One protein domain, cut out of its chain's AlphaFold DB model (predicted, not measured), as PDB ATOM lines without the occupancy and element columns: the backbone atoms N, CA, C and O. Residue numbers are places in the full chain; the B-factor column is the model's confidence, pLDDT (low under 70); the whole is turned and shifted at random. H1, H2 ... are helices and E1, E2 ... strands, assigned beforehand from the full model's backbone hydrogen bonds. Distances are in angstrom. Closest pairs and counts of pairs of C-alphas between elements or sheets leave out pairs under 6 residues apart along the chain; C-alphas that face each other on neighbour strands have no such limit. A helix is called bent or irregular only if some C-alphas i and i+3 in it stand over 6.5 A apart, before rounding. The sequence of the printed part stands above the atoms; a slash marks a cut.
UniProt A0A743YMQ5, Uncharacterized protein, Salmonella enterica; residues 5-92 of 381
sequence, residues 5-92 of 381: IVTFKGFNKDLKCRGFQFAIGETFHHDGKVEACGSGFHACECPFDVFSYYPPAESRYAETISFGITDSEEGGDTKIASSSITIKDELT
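This is residues 5 to 92 of the 381 residues of an uncharacterized protein of Salmonella enterica (UniProt A0A743YMQ5). One strongly twisted sheet folds over on itself, built on the long hairpin of E4 and E5, both sharply bent. E1 runs beside E4, E2 and E3 beside E5, and the short helix H1 covers E1. The printed part has 88 residues with five named strands and one named helix, H1, which comes along the chain after E3 and before E4; it is mostly strand, and in the branched sheet the neighbour pairs E1 and E4, E2 and E5, E3 and E5, and E4 and E5 are antiparallel. It is compact and rounded, with a radius of gyration of the C-alphas of 11.7 A and spans of 30 by 28 by 22 A.

Start at edge strand E1, residues 5 to 12, the neighbour of E4, residues 59 to 72; N 7 and O 64 are 2.8 A apart, within hydrogen-bond range. On the other side of E4 is E5, residues 79 to 91, with N 83 and O 69 at 2.8 A. E4 bends by 119 degrees at residue 69, E5 by 121 degrees at residue 83. On one side of E5 find E2, residues 27 to 29, with N 28 and O 85 at 2.9 A, and E3, residues 41 to 44, with N 41 and O 82 at 2.8 A. The closest C-alphas of E1 and E3, Lys 9 and Ala 43, are 4.8 A apart. H1, residues 47 to 52, is on the sheet over E1, at a height of 7.5 A; the closest C-alphas are those of Phe 8 and Pro 47, 5.5 A. In H1, 0 of 2 O i to N i+4 pairs but 3 of 3 O i to N i+3 pairs are within hydrogen-bond range.

Find C-alpha 5 at (15.041, -0.347, 37.468); E1 runs 22.5 A from there. E2 measures 6.9 A, E3 10.4 A and H1 10.2 A. E4 spans 23.0 A and E5 18.3 A, ending at C-alpha 91, (17.951, 6.910, 21.866).

The farthest C-alphas, Gly 32 and Ala 57, are 33.0 A apart. The links E1 to E2 and E2 to E3 are long. The printed part has no cut, and no printed residue is under 70 in pLDDT.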
ATOM      1  N   ILE A   5      13.872  -1.223  37.474       95.25
ATOM      2  CA  ILE A   5      15.041  -0.347  37.468       95.25
ATOM      3  C   ILE A   5      15.173   0.256  36.072       95.25
ATOM      4  O   ILE A   5      15.342  -0.464  35.082       95.25
ATOM      5  N   VAL A   6      15.108   1.588  35.992       96.94
ATOM      6  CA  VAL A   6      15.435   2.303  34.755       96.94
ATOM      7  C   VAL A   6      16.919   2.114  34.488       96.94
ATOM      8  O   VAL A   6      17.765   2.393  35.334       96.94
ATOM      9  N   THR A   7      17.215   1.603  33.308       97.44
ATOM     10  CA  THR A   7      18.553   1.227  32.874       97.44
ATOM     11  C   THR A   7      18.767   1.670  31.435       97.44
ATOM     12  O   THR A   7      17.850   2.117  30.749       97.44
ATOM     13  N   PHE A   8      20.004   1.563  30.978       98.25
ATOM     14  CA  PHE A   8      20.447   1.970  29.663       98.25
ATOM     15  C   PHE A   8      21.288   0.859  29.065       98.25
ATOM     16  O   PHE A   8      22.136   0.264  29.736       98.25
ATOM     17  N   LYS A   9      21.049   0.564  27.791       97.62
ATOM     18  CA  LYS A   9      21.694  -0.560  27.119       97.62
ATOM     19  C   LYS A   9      22.236  -0.157  25.759       97.62
ATOM     20  O   LYS A   9      21.574   0.545  25.000       97.62
ATOM     21  N   GLY A  10      23.438  -0.645  25.468       97.06
ATOM     22  CA  GLY A  10      24.044  -0.617  24.143       97.06
ATOM     23  C   GLY A  10      23.856  -1.946  23.409       97.06
ATOM     24  O   GLY A  10      23.766  -3.014  24.027       97.06
ATOM     25  N   PHE A  11      23.810  -1.865  22.084       96.94
ATOM     26  CA  PHE A  11      23.725  -2.990  21.156       96.94
ATOM     27  C   PHE A  11      24.646  -2.749  19.963       96.94
ATOM     28  O   PHE A  11      25.024  -1.611  19.677       96.94
ATOM     29  N   ASN A  12      24.944  -3.803  19.202       95.19
ATOM     30  CA  ASN A  12      25.508  -3.616  17.866       95.19
ATOM     31  C   ASN A  12      24.457  -3.023  16.890       95.19
ATOM     32  O   ASN A  12      23.281  -2.865  17.232       95.19
ATOM     33  N   LYS A  13      24.869  -2.715  15.653       94.50
ATOM     34  CA  LYS A  13      24.002  -2.095  14.623       94.50
ATOM     35  C   LYS A  13      22.722  -2.892  14.316       94.50
ATOM     36  O   LYS A  13      21.701  -2.297  13.967       94.50
ATOM     37  N   ASP A  14      22.746  -4.202  14.551       95.06
ATOM     38  CA  ASP A  14      21.631  -5.121  14.305       95.06
ATOM     39  C   ASP A  14      20.715  -5.321  15.532       95.06
ATOM     40  O   ASP A  14      19.886  -6.228  15.524       95.06
ATOM     41  N   LEU A  15      20.860  -4.520  16.601       95.31
ATOM     42  CA  LEU A  15      20.175  -4.712  17.896       95.31
ATOM     43  C   LEU A  15      20.462  -6.073  18.548       95.31
ATOM     44  O   LEU A  15      19.599  -6.676  19.187       95.31
ATOM     45  N   LYS A  16      21.696  -6.567  18.417       95.75
ATOM     46  CA  LYS A  16      22.146  -7.795  19.080       95.75
ATOM     47  C   LYS A  16      23.105  -7.507  20.226       95.75
ATOM     48  O   LYS A  16      23.929  -6.593  20.170       95.75
ATOM     49  N   CYS A  17      23.041  -8.360  21.245       92.12
ATOM     50  CA  CYS A  17      24.020  -8.442  22.327       92.12
ATOM     51  C   CYS A  17      24.326  -9.924  22.585       92.12
ATOM     52  O   CYS A  17      23.414 -10.705  22.843       92.12
ATOM     53  N   ARG A  18      25.604 -10.324  22.478       87.06
ATOM     54  CA  ARG A  18      26.071 -11.725  22.626       87.06
ATOM     55  C   ARG A  18      25.259 -12.753  21.806       87.06
ATOM     56  O   ARG A  18      25.032 -13.870  22.250       87.06
ATOM     57  N   GLY A  19      24.810 -12.372  20.607       86.31
ATOM     58  CA  GLY A  19      24.041 -13.239  19.701       86.31
ATOM     59  C   GLY A  19      22.527 -13.265  19.939       86.31
ATOM     60  O   GLY A  19      21.801 -13.728  19.064       86.31
ATOM     61  N   PHE A  20      22.037 -12.713  21.054       93.62
ATOM     62  CA  PHE A  20      20.606 -12.551  21.299       93.62
ATOM     63  C   PHE A  20      20.063 -11.341  20.528       93.62
ATOM     64  O   PHE A  20      20.676 -10.269  20.560       93.62
ATOM     65  N   GLN A  21      18.933 -11.515  19.840       97.06
ATOM     66  CA  GLN A  21      18.264 -10.471  19.063       97.06
ATOM     67  C   GLN A  21      17.243  -9.732  19.926       97.06
ATOM     68  O   GLN A  21      16.328 -10.350  20.461       97.06
ATOM     69  N   PHE A  22      17.369  -8.409  19.996       97.44
ATOM     70  CA  PHE A  22      16.400  -7.536  20.651       97.44
ATOM     71  C   PHE A  22      15.553  -6.785  19.623       97.44
ATOM     72  O   PHE A  22      15.932  -6.650  18.455       97.44
ATOM     73  N   ALA A  23      14.422  -6.267  20.084       97.31
ATOM     74  CA  ALA A  23      13.537  -5.382  19.343       97.31
ATOM     75  C   ALA A  23      13.064  -4.255  20.271       97.31
ATOM     76  O   ALA A  23      12.864  -4.474  21.465       97.31
ATOM     77  N   ILE A  24      12.936  -3.045  19.724       97.75
ATOM     78  CA  ILE A  24      12.419  -1.880  20.454       97.75
ATOM     79  C   ILE A  24      10.922  -2.083  20.718       97.75
ATOM     80  O   ILE A  24      10.208  -2.570  19.846       97.75
ATOM     81  N   GLY A  25      10.458  -1.710  21.907       96.69
ATOM     82  CA  GLY A  25       9.092  -1.900  22.395       96.69
ATOM     83  C   GLY A  25       8.824  -3.273  23.022       96.69
ATOM     84  O   GLY A  25       7.792  -3.452  23.663       96.69
ATOM     85  N   GLU A  26       9.742  -4.230  22.879       98.06
ATOM     86  CA  GLU A  26       9.534  -5.613  23.311       98.06
ATOM     87  C   GLU A  26      10.116  -5.900  24.700       98.06
ATOM     88  O   GLU A  26      11.055  -5.249  25.178       98.06
ATOM     89  N   THR A  27       9.552  -6.924  25.341       97.81
ATOM     90  CA  THR A  27      10.009  -7.450  26.630       97.81
ATOM     91  C   THR A  27      10.588  -8.843  26.455       97.81
ATOM     92  O   THR A  27       9.986  -9.707  25.823       97.81
ATOM     93  N   PHE A  28      11.756  -9.064  27.048       97.06
ATOM     94  CA  PHE A  28      12.493 -10.313  26.935       97.06
ATOM     95  C   PHE A  28      12.680 -10.949  28.303       97.06
ATOM     96  O   PHE A  28      12.894 -10.256  29.300       97.06
ATOM     97  N   HIS A  29      12.651 -12.280  28.325       96.06
ATOM     98  CA  HIS A  29      12.846 -13.091  29.520       96.06
ATOM     99  C   HIS A  29      14.022 -14.047  29.313       96.06
ATOM    100  O   HIS A  29      14.194 -14.616  28.236       96.06
ATOM    101  N   HIS A  30      14.848 -14.173  30.344       91.88
ATOM    102  CA  HIS A  30      15.986 -15.078  30.396       91.88
ATOM    103  C   HIS A  30      15.677 -16.213  31.364       91.88
ATOM    104  O   HIS A  30      15.411 -15.968  32.544       91.88
ATOM    105  N   ASP A  31      15.768 -17.444  30.869       87.44
ATOM    106  CA  ASP A  31      15.627 -18.647  31.678       87.44
ATOM    107  C   ASP A  31      16.984 -19.054  32.273       87.44
ATOM    108  O   ASP A  31      17.986 -19.201  31.568       87.44
ATOM    109  N   GLY A  32      17.017 -19.280  33.587       88.12
ATOM    110  CA  GLY A  32      18.196 -19.771  34.306       88.12
ATOM    111  C   GLY A  32      18.819 -18.751  35.261       88.12
ATOM    112  O   GLY A  32      18.201 -17.758  35.639       88.12
ATOM    113  N   LYS A  33      20.055 -19.028  35.701       90.12
ATOM    114  CA  LYS A  33      20.772 -18.187  36.675       90.12
ATOM    115  C   LYS A  33      21.031 -16.796  36.080       90.12
ATOM    116  O   LYS A  33      21.455 -16.693  34.926       90.12
ATOM    117  N   VAL A  34      20.812 -15.752  36.874       90.38
ATOM    118  CA  VAL A  34      21.229 -14.371  36.585       90.38
ATOM    119  C   VAL A  34      22.497 -14.096  37.383       90.38
ATOM    120  O   VAL A  34      22.520 -14.349  38.584       90.38
ATOM    121  N   GLU A  35      23.545 -13.640  36.704       87.62
ATOM    122  CA  GLU A  35      24.854 -13.372  37.300       87.62
ATOM    123  C   GLU A  35      25.492 -12.181  36.588       87.62
ATOM    124  O   GLU A  35      25.598 -12.156  35.352       87.62
ATOM    125  N   ALA A  36      25.915 -11.181  37.359       82.44
ATOM    126  CA  ALA A  36      26.620 -10.025  36.833       82.44
ATOM    127  C   ALA A  36      27.836 -10.497  36.018       82.44
ATOM    128  O   ALA A  36      28.538 -11.433  36.394       82.44
ATOM    129  N   CYS A  37      28.016  -9.929  34.821       79.31
ATOM    130  CA  CYS A  37      29.010 -10.336  33.811       79.31
ATOM    131  C   CYS A  37      28.855 -11.751  33.200       79.31
ATOM    132  O   CYS A  37      29.274 -11.953  32.049       79.31
ATOM    133  N   GLY A  38      28.211 -12.693  33.897       83.25
ATOM    134  CA  GLY A  38      28.030 -14.092  33.497       83.25
ATOM    135  C   GLY A  38      26.816 -14.342  32.600       83.25
ATOM    136  O   GLY A  38      26.976 -14.728  31.440       83.25
ATOM    137  N   SER A  39      25.602 -14.103  33.104       89.31
ATOM    138  CA  SER A  39      24.342 -14.516  32.460       89.31
ATOM    139  C   SER A  39      23.160 -13.594  32.788       89.31
ATOM    140  O   SER A  39      23.174 -12.865  33.777       89.31
ATOM    141  N   GLY A  40      22.119 -13.626  31.952       92.69
ATOM    142  CA  GLY A  40      20.997 -12.682  31.998       92.69
ATOM    143  C   GLY A  40      21.191 -11.478  31.073       92.69
ATOM    144  O   GLY A  40      22.122 -11.427  30.265       92.69
ATOM    145  N   PHE A  41      20.292 -10.502  31.174       95.75
ATOM    146  CA  PHE A  41      20.334  -9.285  30.370       95.75
ATOM    147  C   PHE A  41      21.103  -8.175  31.079       95.75
ATOM    148  O   PHE A  41      20.662  -7.669  32.111       95.75
ATOM    149  N   HIS A  42      22.241  -7.779  30.500       94.88
ATOM    150  CA  HIS A  42      23.076  -6.702  31.035       94.88
ATOM    151  C   HIS A  42      22.648  -5.316  30.547       94.88
ATOM    152  O   HIS A  42      22.482  -5.118  29.337       94.88
ATOM    153  N   ALA A  43      22.544  -4.363  31.470       96.50
ATOM    154  CA  ALA A  43      22.311  -2.936  31.229       96.50
ATOM    155  C   ALA A  43      22.943  -2.107  32.368       96.50
ATOM    156  O   ALA A  43      23.338  -2.682  33.377       96.50
ATOM    157  N   CYS A  44      23.054  -0.785  32.228       97.12
ATOM    158  CA  CYS A  44      23.656   0.103  33.236       97.12
ATOM    159  C   CYS A  44      22.629   1.100  33.784       97.12
ATOM    160  O   CYS A  44      21.798   1.588  33.024       97.12
ATOM    161  N   GLU A  45      22.678   1.453  35.070       95.81
ATOM    162  CA  GLU A  45      21.842   2.546  35.601       95.81
ATOM    163  C   GLU A  45      22.344   3.928  35.147       95.81
ATOM    164  O   GLU A  45      21.536   4.810  34.861       95.81
ATOM    165  N   CYS A  46      23.666   4.116  35.052       95.88
ATOM    166  CA  CYS A  46      24.299   5.301  34.478       95.88
ATOM    167  C   CYS A  46      24.493   5.104  32.963       95.88
ATOM    168  O   CYS A  46      25.214   4.187  32.555       95.88
ATOM    169  N   PRO A  47      23.927   5.974  32.104       96.75
ATOM    170  CA  PRO A  47      24.126   5.907  30.656       96.75
ATOM    171  C   PRO A  47      25.597   5.866  30.231       96.75
ATOM    172  O   PRO A  47      25.952   5.122  29.323       96.75
ATOM    173  N   PHE A  48      26.472   6.636  30.884       95.88
ATOM    174  CA  PHE A  48      27.867   6.760  30.453       95.88
ATOM    175  C   PHE A  48      28.704   5.498  30.681       95.88
ATOM    176  O   PHE A  48      29.644   5.270  29.922       95.88
ATOM    177  N   ASP A  49      28.316   4.629  31.616       95.94
ATOM    178  CA  ASP A  49      28.994   3.341  31.819       95.94
ATOM    179  C   ASP A  49      28.801   2.405  30.615       95.94
ATOM    180  O   ASP A  49      29.663   1.582  30.309       95.94
ATOM    181  N   VAL A  50      27.716   2.583  29.849       96.38
ATOM    182  CA  VAL A  50      27.456   1.811  28.624       96.38
ATOM    183  C   VAL A  50      28.563   2.016  27.584       96.38
ATOM    184  O   VAL A  50      28.876   1.086  26.836       96.38
ATOM    185  N   PHE A  51      29.203   3.191  27.550       95.38
ATOM    186  CA  PHE A  51      30.276   3.489  26.594       95.38
ATOM    187  C   PHE A  51      31.541   2.654  26.810       95.38
ATOM    188  O   PHE A  51      32.286   2.445  25.853       95.38
ATOM    189  N   SER A  52      31.745   2.107  28.011       93.81
ATOM    190  CA  SER A  52      32.834   1.165  28.296       93.81
ATOM    191  C   SER A  52      32.661  -0.178  27.575       93.81
ATOM    192  O   SER A  52      33.635  -0.901  27.377       93.81
ATOM    193  N   TYR A  53      31.433  -0.512  27.161       92.50
ATOM    194  CA  TYR A  53      31.091  -1.786  26.514       92.50
ATOM    195  C   TYR A  53      30.677  -1.630  25.050       92.50
ATOM    196  O   TYR A  53      30.888  -2.539  24.249       92.50
ATOM    197  N   TYR A  54      30.066  -0.495  24.711       95.62
ATOM    198  CA  TYR A  54      29.496  -0.214  23.399       95.62
ATOM    199  C   TYR A  54      29.963   1.164  22.920       95.62
ATOM    200  O   TYR A  54      29.424   2.176  23.384       95.62
ATOM    201  N   PRO A  55      30.947   1.238  22.001       94.31
ATOM    202  CA  PRO A  55      31.497   2.507  21.546       94.31
ATOM    203  C   PRO A  55      30.475   3.300  20.699       94.31
ATOM    204  O   PRO A  55      29.843   2.712  19.812       94.31
ATOM    205  N   PRO A  56      30.357   4.631  20.893       91.88
ATOM    206  CA  PRO A  56      29.371   5.492  20.215       91.88
ATOM    207  C   PRO A  56      29.371   5.465  18.692       91.88
ATOM    208  O   PRO A  56      28.336   5.698  18.077       91.88
ATOM    209  N   ALA A  57      30.517   5.184  18.071       90.88
ATOM    210  CA  ALA A  57      30.642   5.187  16.616       90.88
ATOM    211  C   ALA A  57      29.989   3.965  15.942       90.88
ATOM    212  O   ALA A  57      29.681   4.004  14.751       90.88
ATOM    213  N   GLU A  58      29.794   2.869  16.681       92.81
ATOM    214  CA  GLU A  58      29.407   1.576  16.101       92.81
ATOM    215  C   GLU A  58      28.188   0.935  16.767       92.81
ATOM    216  O   GLU A  58      27.764  -0.148  16.357       92.81
ATOM    217  N   SER A  59      27.607   1.609  17.760       96.62
ATOM    218  CA  SER A  59      26.585   1.037  18.632       96.62
ATOM    219  C   SER A  59      25.266   1.795  18.563       96.62
ATOM    220  O   SER A  59      25.217   2.979  18.234       96.62
ATOM    221  N   ARG A  60      24.188   1.090  18.900       97.62
ATOM    222  CA  ARG A  60      22.845   1.646  19.103       97.62
ATOM    223  C   ARG A  60      22.520   1.628  20.588       97.62
ATOM    224  O   ARG A  60      22.990   0.736  21.296       97.62
ATOM    225  N   TYR A  61      21.717   2.578  21.053       98.31
ATOM    226  CA  TYR A  61      21.439   2.765  22.476       98.31
ATOM    227  C   TYR A  61      19.944   2.824  22.759       98.31
ATOM    228  O   TYR A  61      19.189   3.368  21.959       98.31
ATOM    229  N   ALA A  62      19.518   2.304  23.907       98.19
ATOM    230  CA  ALA A  62      18.127   2.372  24.339       98.19
ATOM    231  C   ALA A  62      18.000   2.674  25.834       98.19
ATOM    232  O   ALA A  62      18.864   2.298  26.633       98.19
ATOM    233  N   GLU A  63      16.888   3.311  26.197       98.31
ATOM    234  CA  GLU A  63      16.372   3.269  27.565       98.31
ATOM    235  C   GLU A  63      15.659   1.932  27.778       98.31
ATOM    236  O   GLU A  63      14.889   1.470  26.931       98.31
ATOM    237  N   THR A  64      15.908   1.307  28.921       98.00
ATOM    238  CA  THR A  64      15.386  -0.012  29.256       98.00
ATOM    239  C   THR A  64      14.799  -0.043  30.660       98.00
ATOM    240  O   THR A  64      15.191   0.728  31.536       98.00
ATOM    241  N   ILE A  65      13.874  -0.968  30.900       97.88
ATOM    242  CA  ILE A  65      13.422  -1.317  32.253       97.88
ATOM    243  C   ILE A  65      13.937  -2.714  32.546       97.88
ATOM    244  O   ILE A  65      13.540  -3.662  31.875       97.88
ATOM    245  N   SER A  66      14.820  -2.831  33.531       96.88
ATOM    246  CA  SER A  66      15.341  -4.110  34.012       96.88
ATOM    247  C   SER A  66      14.572  -4.530  35.262       96.88
ATOM    248  O   SER A  66      14.393  -3.726  36.178       96.88
ATOM    249  N   PHE A  67      14.095  -5.773  35.302       96.12
ATOM    250  CA  PHE A  67      13.261  -6.281  36.391       96.12
ATOM    251  C   PHE A  67      13.356  -7.809  36.536       96.12
ATOM    252  O   PHE A  67      14.027  -8.499  35.767       96.12
ATOM    253  N   GLY A  68      12.686  -8.342  37.560       93.56
ATOM    254  CA  GLY A  68      12.767  -9.755  37.935       93.56
ATOM    255  C   GLY A  68      13.931 -10.025  38.891       93.56
ATOM    256  O   GLY A  68      14.135  -9.259  39.833       93.56
ATOM    257  N   ILE A  69      14.664 -11.122  38.686       92.94
ATOM    258  CA  ILE A  69      15.892 -11.418  39.437       92.94
ATOM    259  C   ILE A  69      16.999 -10.518  38.893       92.94
ATOM    260  O   ILE A  69      17.218 -10.491  37.684       92.94
ATOM    261  N   THR A  70      17.698  -9.803  39.774       93.06
ATOM    262  CA  THR A  70      18.795  -8.900  39.407       93.06
ATOM    263  C   THR A  70      20.066  -9.219  40.179       93.06
ATOM    264  O   THR A  70      19.979  -9.581  41.351       93.06
ATOM    265  N   ASP A  71      21.219  -9.017  39.548       92.38
ATOM    266  CA  ASP A  71      22.541  -9.149  40.166       92.38
ATOM    267  C   ASP A  71      23.472  -8.006  39.721       92.38
ATOM    268  O   ASP A  71      23.350  -7.507  38.599       92.38
ATOM    269  N   SER A  72      24.385  -7.578  40.592       90.81
ATOM    270  CA  SER A  72      25.296  -6.444  40.366       90.81
ATOM    271  C   SER A  72      26.618  -6.647  41.103       90.81
ATOM    272  O   SER A  72      26.616  -7.148  42.225       90.81
ATOM    273  N   GLU A  73      27.734  -6.208  40.520       86.06
ATOM    274  CA  GLU A  73      29.052  -6.317  41.159       86.06
ATOM    275  C   GLU A  73      29.276  -5.210  42.198       86.06
ATOM    276  O   GLU A  73      29.091  -4.024  41.926       86.06
ATOM    277  N   GLU A  74      29.725  -5.591  43.394       79.69
ATOM    278  CA  GLU A  74      30.097  -4.635  44.437       79.69
ATOM    279  C   GLU A  74      31.437  -3.962  44.091       79.69
ATOM    280  O   GLU A  74      32.442  -4.630  43.853       79.69
ATOM    281  N   GLY A  75      31.457  -2.625  44.048       76.31
ATOM    282  CA  GLY A  75      32.650  -1.842  43.696       76.31
ATOM    283  C   GLY A  75      32.943  -1.729  42.193       76.31
ATOM    284  O   GLY A  75      33.980  -1.172  41.830       76.31
ATOM    285  N   GLY A  76      32.051  -2.239  41.335       76.75
ATOM    286  CA  GLY A  76      32.092  -2.076  39.880       76.75
ATOM    287  C   GLY A  76      31.404  -0.797  39.383       76.75
ATOM    288  O   GLY A  76      31.093   0.113  40.153       76.75
ATOM    289  N   ASP A  77      31.171  -0.726  38.072       87.94
ATOM    290  CA  ASP A  77      30.328   0.307  37.465       87.94
ATOM    291  C   ASP A  77      28.834   0.034  37.717       87.94
ATOM    292  O   ASP A  77      28.455  -0.936  38.372       87.94
ATOM    293  N   THR A  78      27.938   0.880  37.204       93.56
ATOM    294  CA  THR A  78      26.489   0.748  37.457       93.56
ATOM    295  C   THR A  78      25.803  -0.365  36.655       93.56
ATOM    296  O   THR A  78      24.582  -0.355  36.467       93.56
ATOM    297  N   LYS A  79      26.575  -1.311  36.118       94.06
ATOM    298  CA  LYS A  79      26.074  -2.425  35.321       94.06
ATOM    299  C   LYS A  79      25.367  -3.448  36.205       94.06
ATOM    300  O   LYS A  79      25.900  -3.922  37.205       94.06
ATOM    301  N   ILE A  80      24.199  -3.872  35.752       94.50
ATOM    302  CA  ILE A  80      23.399  -4.923  36.370       94.50
ATOM    303  C   ILE A  80      23.091  -6.020  35.352       94.50
ATOM    304  O   ILE A  80      23.046  -5.770  34.146       94.50
ATOM    305  N   ALA A  81      22.859  -7.237  35.834       94.75
ATOM    306  CA  ALA A  81      22.227  -8.322  35.093       94.75
ATOM    307  C   ALA A  81      20.782  -8.494  35.574       94.75
ATOM    308  O   ALA A  81      20.520  -8.386  36.769       94.75
ATOM    309  N   SER A  82      19.850  -8.778  34.665       95.56
ATOM    310  CA  SER A  82      18.437  -9.008  34.992       95.56
ATOM    311  C   SER A  82      17.865 -10.242  34.290       95.56
ATOM    312  O   SER A  82      18.308 -10.610  33.199       95.56
ATOM    313  N   SER A  83      16.865 -10.892  34.896       95.88
ATOM    314  CA  SER A  83      16.114 -11.984  34.256       95.88
ATOM    315  C   SER A  83      15.120 -11.472  33.219       95.88
ATOM    316  O   SER A  83      14.604 -12.248  32.418       95.88
ATOM    317  N   SER A  84      14.754 -10.192  33.266       96.81
ATOM    318  CA  SER A  84      13.790  -9.608  32.340       96.81
ATOM    319  C   SER A  84      14.133  -8.161  32.031       96.81
ATOM    320  O   SER A  84      14.495  -7.394  32.922       96.81
ATOM    321  N   ILE A  85      14.021  -7.803  30.755       97.75
ATOM    322  CA  ILE A  85      14.314  -6.456  30.278       97.75
ATOM    323  C   ILE A  85      13.290  -6.040  29.224       97.75
ATOM    324  O   ILE A  85      13.017  -6.784  28.281       97.75
ATOM    325  N   THR A  86      12.745  -4.838  29.367       98.31
ATOM    326  CA  THR A  86      11.950  -4.176  28.327       98.31
ATOM    327  C   THR A  86      12.823  -3.148  27.632       98.31
ATOM    328  O   THR A  86      13.409  -2.289  28.296       98.31
ATOM    329  N   ILE A  87      12.912  -3.216  26.304       98.31
ATOM    330  CA  ILE A  87      13.624  -2.215  25.506       98.31
ATOM    331  C   ILE A  87      12.624  -1.127  25.139       98.31
ATOM    332  O   ILE A  87      11.849  -1.320  24.213       98.31
ATOM    333  N   LYS A  88      12.582  -0.014  25.877       97.56
ATOM    334  CA  LYS A  88      11.502   0.973  25.721       97.56
ATOM    335  C   LYS A  88      11.608   1.711  24.395       97.56
ATOM    336  O   LYS A  88      10.768   1.544  23.521       97.56
ATOM    337  N   ASP A  89      12.673   2.492  24.263       97.06
ATOM    338  CA  ASP A  89      12.851   3.452  23.184       97.06
ATOM    339  C   ASP A  89      14.319   3.489  22.776       97.06
ATOM    340  O   ASP A  89      15.218   3.493  23.625       97.06
ATOM    341  N   GLU A  90      14.567   3.543  21.469       97.75
ATOM    342  CA  GLU A  90      15.897   3.825  20.943       97.75
ATOM    343  C   GLU A  90      16.234   5.308  21.128       97.75
ATOM    344  O   GLU A  90      15.429   6.194  20.841       97.75
ATOM    345  N   LEU A  91      17.448   5.573  21.601       97.69
ATOM    346  CA  LEU A  91      17.951   6.910  21.866       97.69
ATOM    347  C   LEU A  91      19.016   7.275  20.837       97.69
ATOM    348  O   LEU A  91      19.996   6.554  20.635       97.69
ATOM    349  N   THR A  92      18.870   8.452  20.232       97.06
ATOM    350  CA  THR A  92      19.976   9.082  19.504       97.06
ATOM    351  C   THR A  92      21.117   9.407  20.472       97.06
ATOM    352  O   THR A  92      20.887   9.612  21.666       97.06
TER     353      THR A  92